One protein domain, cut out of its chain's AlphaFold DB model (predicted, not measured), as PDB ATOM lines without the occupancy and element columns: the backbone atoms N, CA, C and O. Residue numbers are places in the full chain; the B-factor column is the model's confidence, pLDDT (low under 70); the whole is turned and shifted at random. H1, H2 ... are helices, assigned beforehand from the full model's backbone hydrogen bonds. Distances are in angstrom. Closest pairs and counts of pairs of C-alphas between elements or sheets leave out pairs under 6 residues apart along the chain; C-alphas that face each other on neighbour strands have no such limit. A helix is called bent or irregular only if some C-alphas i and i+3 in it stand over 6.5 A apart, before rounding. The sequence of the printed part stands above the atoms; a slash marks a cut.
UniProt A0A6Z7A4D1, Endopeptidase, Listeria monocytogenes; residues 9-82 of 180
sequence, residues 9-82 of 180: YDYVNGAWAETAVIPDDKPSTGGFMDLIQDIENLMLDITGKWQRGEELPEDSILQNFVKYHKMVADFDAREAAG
ATOM      1  N   TYR A   9      60.567  15.576 -13.189       97.06
ATOM      2  CA  TYR A   9      59.863  16.817 -12.880       97.06
ATOM      3  C   TYR A   9      58.766  17.072 -13.907       97.06
ATOM      4  O   TYR A   9      57.620  17.272 -13.510       97.06
ATOM      5  N   ASP A  10      59.081  17.003 -15.203       97.25
ATOM      6  CA  ASP A  10      58.087  17.239 -16.257       97.25
ATOM      7  C   ASP A  10      57.013  16.139 -16.290       97.25
ATOM      8  O   ASP A  10      55.827  16.422 -16.462       97.25
ATOM      9  N   TYR A  11      57.385  14.884 -16.009       97.94
ATOM     10  CA  TYR A  11      56.412  13.794 -15.893       97.94
ATOM     11  C   TYR A  11      55.356  14.052 -14.805       97.94
ATOM     12  O   TYR A  11      54.180  13.750 -15.008       97.94
ATOM     13  N   VAL A  12      55.766  14.572 -13.641       97.19
ATOM     14  CA  VAL A  12      54.866  14.800 -12.497       97.19
ATOM     15  C   VAL A  12      54.167  16.158 -12.582       97.19
ATOM     16  O   VAL A  12      52.968  16.243 -12.322       97.19
ATOM     17  N   ASN A  13      54.901  17.213 -12.940       97.25
ATOM     18  CA  ASN A  13      54.468  18.605 -12.808       97.25
ATOM     19  C   ASN A  13      54.212  19.304 -14.146       97.25
ATOM     20  O   ASN A  13      53.662  20.401 -14.126       97.25
ATOM     21  N   GLY A  14      54.576  18.716 -15.291       96.56
ATOM     22  CA  GLY A  14      54.528  19.386 -16.597       96.56
ATOM     23  C   GLY A  14      53.147  19.952 -16.929       96.56
ATOM     24  O   GLY A  14      53.020  21.117 -17.290       96.56
ATOM     25  N   ALA A  15      52.086  19.180 -16.670       95.81
ATOM     26  CA  ALA A  15      50.709  19.638 -16.880       95.81
ATOM     27  C   ALA A  15      50.328  20.849 -16.005       95.81
ATOM     28  O   ALA A  15      49.574  21.713 -16.443       95.81
ATOM     29  N   TRP A  16      50.839  20.927 -14.772       96.31
ATOM     30  CA  TRP A  16      50.651  22.103 -13.922       96.31
ATOM     31  C   TRP A  16      51.496  23.273 -14.436       96.31
ATOM     32  O   TRP A  16      50.965  24.369 -14.606       96.31
ATOM     33  N   ALA A  17      52.771  23.028 -14.755       95.88
ATOM     34  CA  ALA A  17      53.725  24.037 -15.207       95.88
ATOM     35  C   ALA A  17      53.279  24.744 -16.500       95.88
ATOM     36  O   ALA A  17      53.475  25.949 -16.621       95.88
ATOM     37  N   GLU A  18      52.608  24.040 -17.420       96.06
ATOM     38  CA  GLU A  18      52.011  24.629 -18.633       96.06
ATOM     39  C   GLU A  18      50.941  25.696 -18.333       96.06
ATOM     40  O   GLU A  18      50.690  26.576 -19.157       96.06
ATOM     41  N   THR A  19      50.299  25.619 -17.165       96.06
ATOM     42  CA  THR A  19      49.209  26.519 -16.750       96.06
ATOM     43  C   THR A  19      49.588  27.448 -15.600       96.06
ATOM     44  O   THR A  19      48.815  28.343 -15.252       96.06
ATOM     45  N   ALA A  20      50.757  27.238 -14.998       95.88
ATOM     46  CA  ALA A  20      51.210  27.985 -13.843       95.88
ATOM     47  C   ALA A  20      51.520  29.433 -14.238       95.88
ATOM     48  O   ALA A  20      52.301  29.702 -15.150       95.88
ATOM     49  N   VAL A  21      50.925  30.373 -13.511       95.94
ATOM     50  CA  VAL A  21      51.202  31.805 -13.643       95.94
ATOM     51  C   VAL A  21      51.935  32.249 -12.387       95.94
ATOM     52  O   VAL A  21      51.511  31.924 -11.276       95.94
ATOM     53  N   ILE A  22      53.042  32.971 -12.562       96.38
ATOM     54  CA  ILE A  22      53.684  33.705 -11.471       96.38
ATOM     55  C   ILE A  22      52.892  35.006 -11.297       96.38
ATOM     56  O   ILE A  22      52.843  35.779 -12.254       96.38
ATOM     57  N   PRO A  23      52.229  35.234 -10.148       94.69
ATOM     58  CA  PRO A  23      51.494  36.474  -9.910       94.69
ATOM     59  C   PRO A  23      52.404  37.707  -9.995       94.69
ATOM     60  O   PRO A  23      53.570  37.635  -9.611       94.69
ATOM     61  N   ASP A  24      51.863  38.843 -10.442       96.38
ATOM     62  CA  ASP A  24      52.630  40.082 -10.669       96.38
ATOM     63  C   ASP A  24      53.314  40.631  -9.400       96.38
ATOM     64  O   ASP A  24      54.289  41.376  -9.481       96.38
ATOM     65  N   ASP A  25      52.805  40.272  -8.221       94.12
ATOM     66  CA  ASP A  25      53.310  40.669  -6.907       94.12
ATOM     67  C   ASP A  25      54.217  39.610  -6.253       94.12
ATOM     68  O   ASP A  25      54.636  39.777  -5.105       94.12
ATOM     69  N   LYS A  26      54.536  38.514  -6.957       93.50
ATOM     70  CA  LYS A  26      55.343  37.406  -6.429       93.50
ATOM     71  C   LYS A  26      56.545  37.116  -7.337       93.50
ATOM     72  O   LYS A  26      56.443  37.177  -8.557       93.50
ATOM     73  N   PRO A  27      57.695  36.718  -6.769       93.88
ATOM     74  CA  PRO A  27      58.864  36.345  -7.565       93.88
ATOM     75  C   PRO A  27      58.770  34.929  -8.163       93.88
ATOM     76  O   PRO A  27      59.580  34.570  -9.016       93.88
ATOM     77  N   SER A  28      57.835  34.091  -7.693       95.44
ATOM     78  CA  SER A  28      57.680  32.691  -8.110       95.44
ATOM     79  C   SER A  28      56.278  32.139  -7.801       95.44
ATOM     80  O   SER A  28      55.470  32.796  -7.144       95.44
ATOM     81  N   THR A  29      55.987  30.921  -8.277       96.25
ATOM     82  CA  THR A  29      54.738  30.177  -8.031       96.25
ATOM     83  C   THR A  29      55.028  28.690  -7.796       96.25
ATOM     84  O   THR A  29      56.108  28.206  -8.148       96.25
ATOM     85  N   GLY A  30      54.096  27.959  -7.184       95.69
ATOM     86  CA  GLY A  30      54.247  26.538  -6.853       95.69
ATOM     87  C   GLY A  30      53.623  26.165  -5.515       95.69
ATOM     88  O   GLY A  30      53.220  27.031  -4.748       95.69
ATOM     89  N   GLY A  31      53.619  24.869  -5.189       94.75
ATOM     90  CA  GLY A  31      52.908  24.364  -4.004       94.75
ATOM     91  C   GLY A  31      53.349  24.969  -2.661       94.75
ATOM     92  O   GLY A  31      52.542  25.079  -1.743       94.75
ATOM     93  N   PHE A  32      54.606  25.413  -2.528       95.81
ATOM     94  CA  PHE A  32      55.035  26.166  -1.341       95.81
ATOM     95  C   PHE A  32      54.457  27.584  -1.300       95.81
ATOM     96  O   PHE A  32      54.127  28.062  -0.218       95.81
ATOM     97  N   MET A  33      54.316  28.244  -2.453       95.19
ATOM     98  CA  MET A  33      53.699  29.569  -2.537       95.19
ATOM     99  C   MET A  33      52.201  29.486  -2.249       95.19
ATOM    100  O   MET A  33      51.693  30.342  -1.532       95.19
ATOM    101  N   ASP A  34      51.531  28.420  -2.699       94.12
ATOM    102  CA  ASP A  34      50.130  28.147  -2.355       94.12
ATOM    103  C   ASP A  34      49.959  28.025  -0.833       94.12
ATOM    104  O   ASP A  34      49.137  28.715  -0.234       94.12
ATOM    105  N   LEU A  35      50.814  27.229  -0.177       96.62
ATOM    106  CA  LEU A  35      50.784  27.075   1.280       96.62
ATOM    107  C   LEU A  35      51.054  28.396   2.019       96.62
ATOM    108  O   LEU A  35      50.382  28.696   3.006       96.62
ATOM    109  N   ILE A  36      52.035  29.184   1.567       96.06
ATOM    110  CA  ILE A  36      52.318  30.508   2.144       96.06
ATOM    111  C   ILE A  36      51.090  31.411   2.010       96.06
ATOM    112  O   ILE A  36      50.721  32.072   2.981       96.06
ATOM    113  N   GLN A  37      50.434  31.410   0.847       94.69
ATOM    114  CA  GLN A  37      49.263  32.242   0.593       94.69
ATOM    115  C   GLN A  37      48.070  31.837   1.464       94.69
ATOM    116  O   GLN A  37      47.382  32.706   2.002       94.69
ATOM    117  N   ASP A  38      47.843  30.538   1.652       96.94
ATOM    118  CA  ASP A  38      46.788  30.025   2.527       96.94
ATOM    119  C   ASP A  38      47.014  30.434   3.990       96.94
ATOM    120  O   ASP A  38      46.081  30.870   4.672       96.94
ATOM    121  N   ILE A  39      48.260  30.349   4.471       98.06
ATOM    122  CA  ILE A  39      48.626  30.783   5.827       98.06
ATOM    123  C   ILE A  39      48.473  32.301   5.970       98.06
ATOM    124  O   ILE A  39      47.926  32.765   6.969       98.06
ATOM    125  N   GLU A  40      48.919  33.079   4.985       96.19
ATOM    126  CA  GLU A  40      48.758  34.535   4.972       96.19
ATOM    127  C   GLU A  40      47.275  34.930   5.033       96.19
ATOM    128  O   GLU A  40      46.887  35.722   5.891       96.19
ATOM    129  N   ASN A  41      46.427  34.310   4.209       97.19
ATOM    130  CA  ASN A  41      44.984  34.547   4.205       97.19
ATOM    131  C   ASN A  41      44.338  34.205   5.553       97.19
ATOM    132  O   ASN A  41      43.513  34.968   6.058       97.19
ATOM    133  N   LEU A  42      44.737  33.086   6.165       98.00
ATOM    134  CA  LEU A  42      44.275  32.707   7.497       98.00
ATOM    135  C   LEU A  42      44.680  33.747   8.551       98.00
ATOM    136  O   LEU A  42      43.851  34.160   9.364       98.00
ATOM    137  N   MET A  43      45.939  34.195   8.538       96.75
ATOM    138  CA  MET A  43      46.425  35.216   9.471       96.75
ATOM    139  C   MET A  43      45.709  36.556   9.275       96.75
ATOM    140  O   MET A  43      45.387  37.218  10.265       96.75
ATOM    141  N   LEU A  44      45.424  36.945   8.030       95.81
ATOM    142  CA  LEU A  44      44.674  38.159   7.706       95.81
ATOM    143  C   LEU A  44      43.207  38.073   8.148       95.81
ATOM    144  O   LEU A  44      42.693  39.055   8.677       95.81
ATOM    145  N   ASP A  45      42.545  36.920   8.007       97.25
ATOM    146  CA  ASP A  45      41.179  36.719   8.518       97.25
ATOM    147  C   ASP A  45      41.127  36.852  10.045       97.25
ATOM    148  O   ASP A  45      40.334  37.633  10.582       97.25
ATOM    149  N   ILE A  46      42.022  36.148  10.748       96.62
ATOM    150  CA  ILE A  46      42.127  36.199  12.212       96.62
ATOM    151  C   ILE A  46      42.419  37.629  12.672       96.62
ATOM    152  O   ILE A  46      41.719  38.176  13.524       96.62
ATOM    153  N   THR A  47      43.417  38.274  12.066       96.06
ATOM    154  CA  THR A  47      43.779  39.652  12.410       96.06
ATOM    155  C   THR A  47      42.634  40.609  12.092       96.06
ATOM    156  O   THR A  47      42.345  41.502  12.883       96.06
ATOM    157  N   GLY A  48      41.922  40.406  10.983       95.50
ATOM    158  CA  GLY A  48      40.750  41.190  10.603       95.50
ATOM    159  C   GLY A  48      39.622  41.109  11.634       95.50
ATOM    160  O   GLY A  48      39.028  42.139  11.957       95.50
ATOM    161  N   LYS A  49      39.355  39.921  12.194       97.06
ATOM    162  CA  LYS A  49      38.417  39.740  13.319       97.06
ATOM    163  C   LYS A  49      38.860  40.545  14.536       97.06
ATOM    164  O   LYS A  49      38.096  41.375  15.032       97.06
ATOM    165  N   TRP A  50      40.125  40.412  14.932       96.62
ATOM    166  CA  TRP A  50      40.681  41.161  16.061       96.62
ATOM    167  C   TRP A  50      40.589  42.679  15.869       96.62
ATOM    168  O   TRP A  50      40.235  43.395  16.803       96.62
ATOM    169  N   GLN A  51      40.834  43.186  14.656       93.44
ATOM    170  CA  GLN A  51      40.701  44.615  14.337       93.44
ATOM    171  C   GLN A  51      39.261  45.130  14.478       93.44
ATOM    172  O   GLN A  51      39.059  46.291  14.838       93.44
ATOM    173  N   ARG A  52      38.258  44.277  14.227       94.50
ATOM    174  CA  ARG A  52      36.833  44.585  14.449       94.50
ATOM    175  C   ARG A  52      36.391  44.398  15.905       94.50
ATOM    176  O   ARG A  52      35.248  44.705  16.233       94.50
ATOM    177  N   GLY A  53      37.287  43.941  16.782       93.62
ATOM    178  CA  GLY A  53      36.989  43.631  18.182       93.62
ATOM    179  C   GLY A  53      36.309  42.275  18.382       93.62
ATOM    180  O   GLY A  53      35.811  41.997  19.470       93.62
ATOM    181  N   GLU A  54      36.277  41.431  17.351       96.44
ATOM    182  CA  GLU A  54      35.772  40.061  17.422       96.44
ATOM    183  C   GLU A  54      36.887  39.142  17.936       96.44
ATOM    184  O   GLU A  54      38.012  39.207  17.441       96.44
ATOM    185  N   GLU A  55      36.580  38.286  18.916       94.50
ATOM    186  CA  GLU A  55      37.517  37.271  19.440       94.50
ATOM    187  C   GLU A  55      38.889  37.849  19.842       94.50
ATOM    188  O   GLU A  55      39.927  37.209  19.663       94.50
ATOM    189  N   LEU A  56      38.899  39.086  20.357       94.25
ATOM    190  CA  LEU A  56      40.134  39.780  20.698       94.25
ATOM    191  C   LEU A  56      40.900  38.993  21.778       94.25
ATOM    192  O   LEU A  56      40.316  38.642  22.806       94.25
ATOM    193  N   PRO A  57      42.201  38.727  21.585       93.62
ATOM    194  CA  PRO A  57      42.983  38.003  22.569       93.62
ATOM    195  C   PRO A  57      43.206  38.848  23.828       93.62
ATOM    196  O   PRO A  57      43.490  40.046  23.769       93.62
ATOM    197  N   GLU A  58      43.130  38.192  24.984       95.62
ATOM    198  CA  GLU A  58      43.461  38.790  26.287       95.62
ATOM    199  C   GLU A  58      44.980  38.885  26.516       95.62
ATOM    200  O   GLU A  58      45.447  39.612  27.391       95.62
ATOM    201  N   ASP A  59      45.771  38.153  25.725       97.12
ATOM    202  CA  ASP A  59      47.228  38.197  25.794       97.12
ATOM    203  C   ASP A  59      47.763  39.581  25.389       97.12
ATOM    204  O   ASP A  59      47.456  40.115  24.319       97.12
ATOM    205  N   SER A  60      48.600  40.164  26.247       96.62
ATOM    206  CA  SER A  60      49.077  41.540  26.065       96.62
ATOM    207  C   SER A  60      49.990  41.718  24.846       96.62
ATOM    208  O   SER A  60      50.001  42.798  24.245       96.62
ATOM    209  N   ILE A  61      50.723  40.676  24.439       97.06
ATOM    210  CA  ILE A  61      51.572  40.711  23.243       97.06
ATOM    211  C   ILE A  61      50.677  40.755  22.009       97.06
ATOM    212  O   ILE A  61      50.872  41.608  21.142       97.06
ATOM    213  N   LEU A  62      49.647  39.910  21.958       95.94
ATOM    214  CA  LEU A  62      48.696  39.918  20.850       95.94
ATOM    215  C   LEU A  62      47.879  41.218  20.788       95.94
ATOM    216  O   LEU A  62      47.633  41.736  19.701       95.94
ATOM    217  N   GLN A  63      47.537  41.828  21.923       95.50
ATOM    218  CA  GLN A  63      46.917  43.159  21.924       95.50
ATOM    219  C   GLN A  63      47.844  44.242  21.356       95.50
ATOM    220  O   GLN A  63      47.383  45.146  20.653       95.50
ATOM    221  N   ASN A  64      49.149  44.170  21.634       96.94
ATOM    222  CA  ASN A  64      50.127  45.071  21.023       96.94
ATOM    223  C   ASN A  64      50.282  44.807  19.523       96.94
ATOM    224  O   ASN A  64      50.347  45.767  18.758       96.94
ATOM    225  N   PHE A  65      50.250  43.543  19.091       96.88
ATOM    226  CA  PHE A  65      50.199  43.189  17.673       96.88
ATOM    227  C   PHE A  65      48.987  43.824  16.980       96.88
ATOM    228  O   PHE A  65      49.156  44.473  15.953       96.88
ATOM    229  N   VAL A  66      47.783  43.741  17.560       96.06
ATOM    230  CA  VAL A  66      46.572  44.355  16.979       96.06
ATOM    231  C   VAL A  66      46.728  45.874  16.851       96.06
ATOM    232  O   VAL A  66      46.441  46.438  15.794       96.06
ATOM    233  N   LYS A  67      47.236  46.552  17.887       95.56
ATOM    234  CA  LYS A  67      47.502  48.002  17.836       95.56
ATOM    235  C   LYS A  67      48.524  48.355  16.755       95.56
ATOM    236  O   LYS A  67      48.301  49.291  15.991       95.56
ATOM    237  N   TYR A  68      49.617  47.600  16.679       96.69
ATOM    238  CA  TYR A  68      50.673  47.813  15.696       96.69
ATOM    239  C   TYR A  68      50.168  47.578  14.270       96.69
ATOM    240  O   TYR A  68      50.333  48.436  13.409       96.69
ATOM    241  N   HIS A  69      49.463  46.472  14.036       96.50
ATOM    242  CA  HIS A  69      48.850  46.176  12.748       96.50
ATOM    243  C   HIS A  69      47.871  47.277  12.328       96.50
ATOM    244  O   HIS A  69      47.872  47.681  11.171       96.50
ATOM    245  N   LYS A  70      47.073  47.819  13.260       94.88
ATOM    246  CA  LYS A  70      46.165  48.939  12.968       94.88
ATOM    247  C   LYS A  70      46.919  50.173  12.475       94.88
ATOM    248  O   LYS A  70      46.497  50.789  11.509       94.88
ATOM    249  N   MET A  71      48.036  50.503  13.121       95.44
ATOM    250  CA  MET A  71      48.894  51.623  12.727       95.44
ATOM    251  C   MET A  71      49.532  51.401  11.348       95.44
ATOM    252  O   MET A  71      49.603  52.326  10.549       95.44
ATOM    253  N   VAL A  72      49.983  50.179  11.048       94.88
ATOM    254  CA  VAL A  72      50.609  49.849   9.755       94.88
ATOM    255  C   VAL A  72      49.583  49.814   8.616       94.88
ATOM    256  O   VAL A  72      49.893  50.239   7.502       94.88
ATOM    257  N   ALA A  73      48.364  49.344   8.889       94.88
ATOM    258  CA  ALA A  73      47.270  49.274   7.921       94.88
ATOM    259  C   ALA A  73      46.584  50.630   7.660       94.88
ATOM    260  O   ALA A  73      45.780  50.733   6.735       94.88
ATOM    261  N   ASP A  74      46.890  51.667   8.445       96.69
ATOM    262  CA  ASP A  74      46.388  53.026   8.233       96.69
ATOM    263  C   ASP A  74      47.211  53.741   7.148       96.69
ATOM    264  O   ASP A  74      48.158  54.488   7.416       96.69
ATOM    265  N   PHE A  75      46.884  53.448   5.888       97.31
ATOM    266  CA  PHE A  75      47.562  54.035   4.734       97.31
ATOM    267  C   PHE A  75      47.353  55.552   4.630       97.31
ATOM    268  O   PHE A  75      48.285  56.247   4.236       97.31
ATOM    269  N   ASP A  76      46.193  56.072   5.046       98.12
ATOM    270  CA  ASP A  76      45.905  57.511   5.014       98.12
ATOM    271  C   ASP A  76      46.811  58.272   5.989       98.12
ATOM    272  O   ASP A  76      47.420  59.281   5.623       98.12
ATOM    273  N   ALA A  77      46.965  57.771   7.220       97.44
ATOM    274  CA  ALA A  77      47.875  58.366   8.193       97.44
ATOM    275  C   ALA A  77      49.339  58.284   7.737       97.44
ATOM    276  O   ALA A  77      50.101  59.234   7.932       97.44
ATOM    277  N   ARG A  78      49.741  57.168   7.113       97.38
ATOM    278  CA  ARG A  78      51.099  56.982   6.578       97.38
ATOM    279  C   ARG A  78      51.398  57.939   5.427       97.38
ATOM    280  O   ARG A  78      52.466  58.547   5.421       97.38
ATOM    281  N   GLU A  79      50.460  58.108   4.498       97.00
ATOM    282  CA  GLU A  79      50.603  59.046   3.382       97.00
ATOM    283  C   GLU A  79      50.648  60.493   3.886       97.00
ATOM    284  O   GLU A  79      51.518  61.266   3.488       97.00
ATOM    285  N   ALA A  80      49.780  60.848   4.842       97.56
ATOM    286  CA  ALA A  80      49.778  62.174   5.456       97.56
ATOM    287  C   ALA A  80      51.075  62.483   6.226       97.56
ATOM    288  O   ALA A  80      51.524  63.630   6.238       97.56
ATOM    289  N   ALA A  81      51.683  61.482   6.872       96.81
ATOM    290  CA  ALA A  81      52.953  61.642   7.580       96.81
ATOM    291  C   ALA A  81      54.144  61.838   6.623       96.81
ATOM    292  O   ALA A  81      55.102  62.537   6.970       96.81
ATOM    293  N   GLY A  82      54.095  61.232   5.432       95.31
ATOM    294  CA  GLY A  82      55.159  61.306   4.436       95.31
ATOM    295  C   GLY A  82      56.527  60.927   5.015       95.31
ATOM    296  O   GLY A  82      56.670  59.955   5.754       95.31
TER     297      GLY A  82
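AT A GLANCE: This is residues 9 to 82 of the 180 residues of the protein "Endopeptidase" of Listeria monocytogenes (UniProt A0A6Z7A4D1). One long helix, H2, makes the long arm of an open L, and H3 stands about perpendicular across its last residues, with the short helix H4 following on beyond the end of H3. Beyond the other end of H2 lies the short, irregular helix H1, joined to it by a long looping link and touching no helix. The printed part has 74 residues with four named helices, H1, H2, H3 and H4 in that order along the chain, and no named strand; the class is all helix. The whole is extended, with a radius of gyration of the C-alphas of 18.1 A, and its C-alphas span 50 by 33 by 17 A, an outline that is only just flat.

IN THESE COORDINATES: H1 is residues 9 to 17, starting with C-alpha 9 at (59.863, 16.817, -12.880), and measures 9.8 A from first to last C-alpha. It is irregular: C-alphas 12 and 15 are 7.7 A apart. H2 is residues 31 to 51, 29.9 A long, and ends with C-alpha 51 at (40.701, 44.615, 14.337). H3 is residues 60 to 73, 19.8 A long. H4 is residues 75 to 81, 9.7 A long, with C-alpha 81 at (52.953, 61.642, 7.580).

HOW THE PARTS SIT: H1 and H2 are apart, and H1 is also apart from H3 and H4. H2 touches H3 with residues 47 to 51 alone, and H3 touches H2 with residues 66 to 70 alone. Their closest C-alphas are those of Gln 51 and Val 66, 6.4 A apart, and their lines are about perpendicular at 79 degrees. H3 and H4 are close but not clearly touching; their closest C-alphas, those of Val 72 and Arg 78, are 7.8 A apart. Their lines are about perpendicular at 77 degrees. H2 and H4 are apart. In H2, H3 and H4 every O i to N i+4 pair is within hydrogen-bond range; in H1, 3 of 5 pairs are.

THE WHOLE: The two C-alphas farthest apart are those of Tyr 11 and Ala 81, at 53.4 A. The link from H1 to H2, residues 18 to 30, is long; the link from H2 to H3 is short with 8 residues, and that from H3 to H4 is tight with 1 residue. Residues 34 to 45, which belong to H2, stand free, and so do residues 71 to 82, of which 71 to 73 belong to H3 and 75 to 81 to H4. The printed part has no cut. The mean pLDDT of the printed part is 96.0, and no printed residue is under 70.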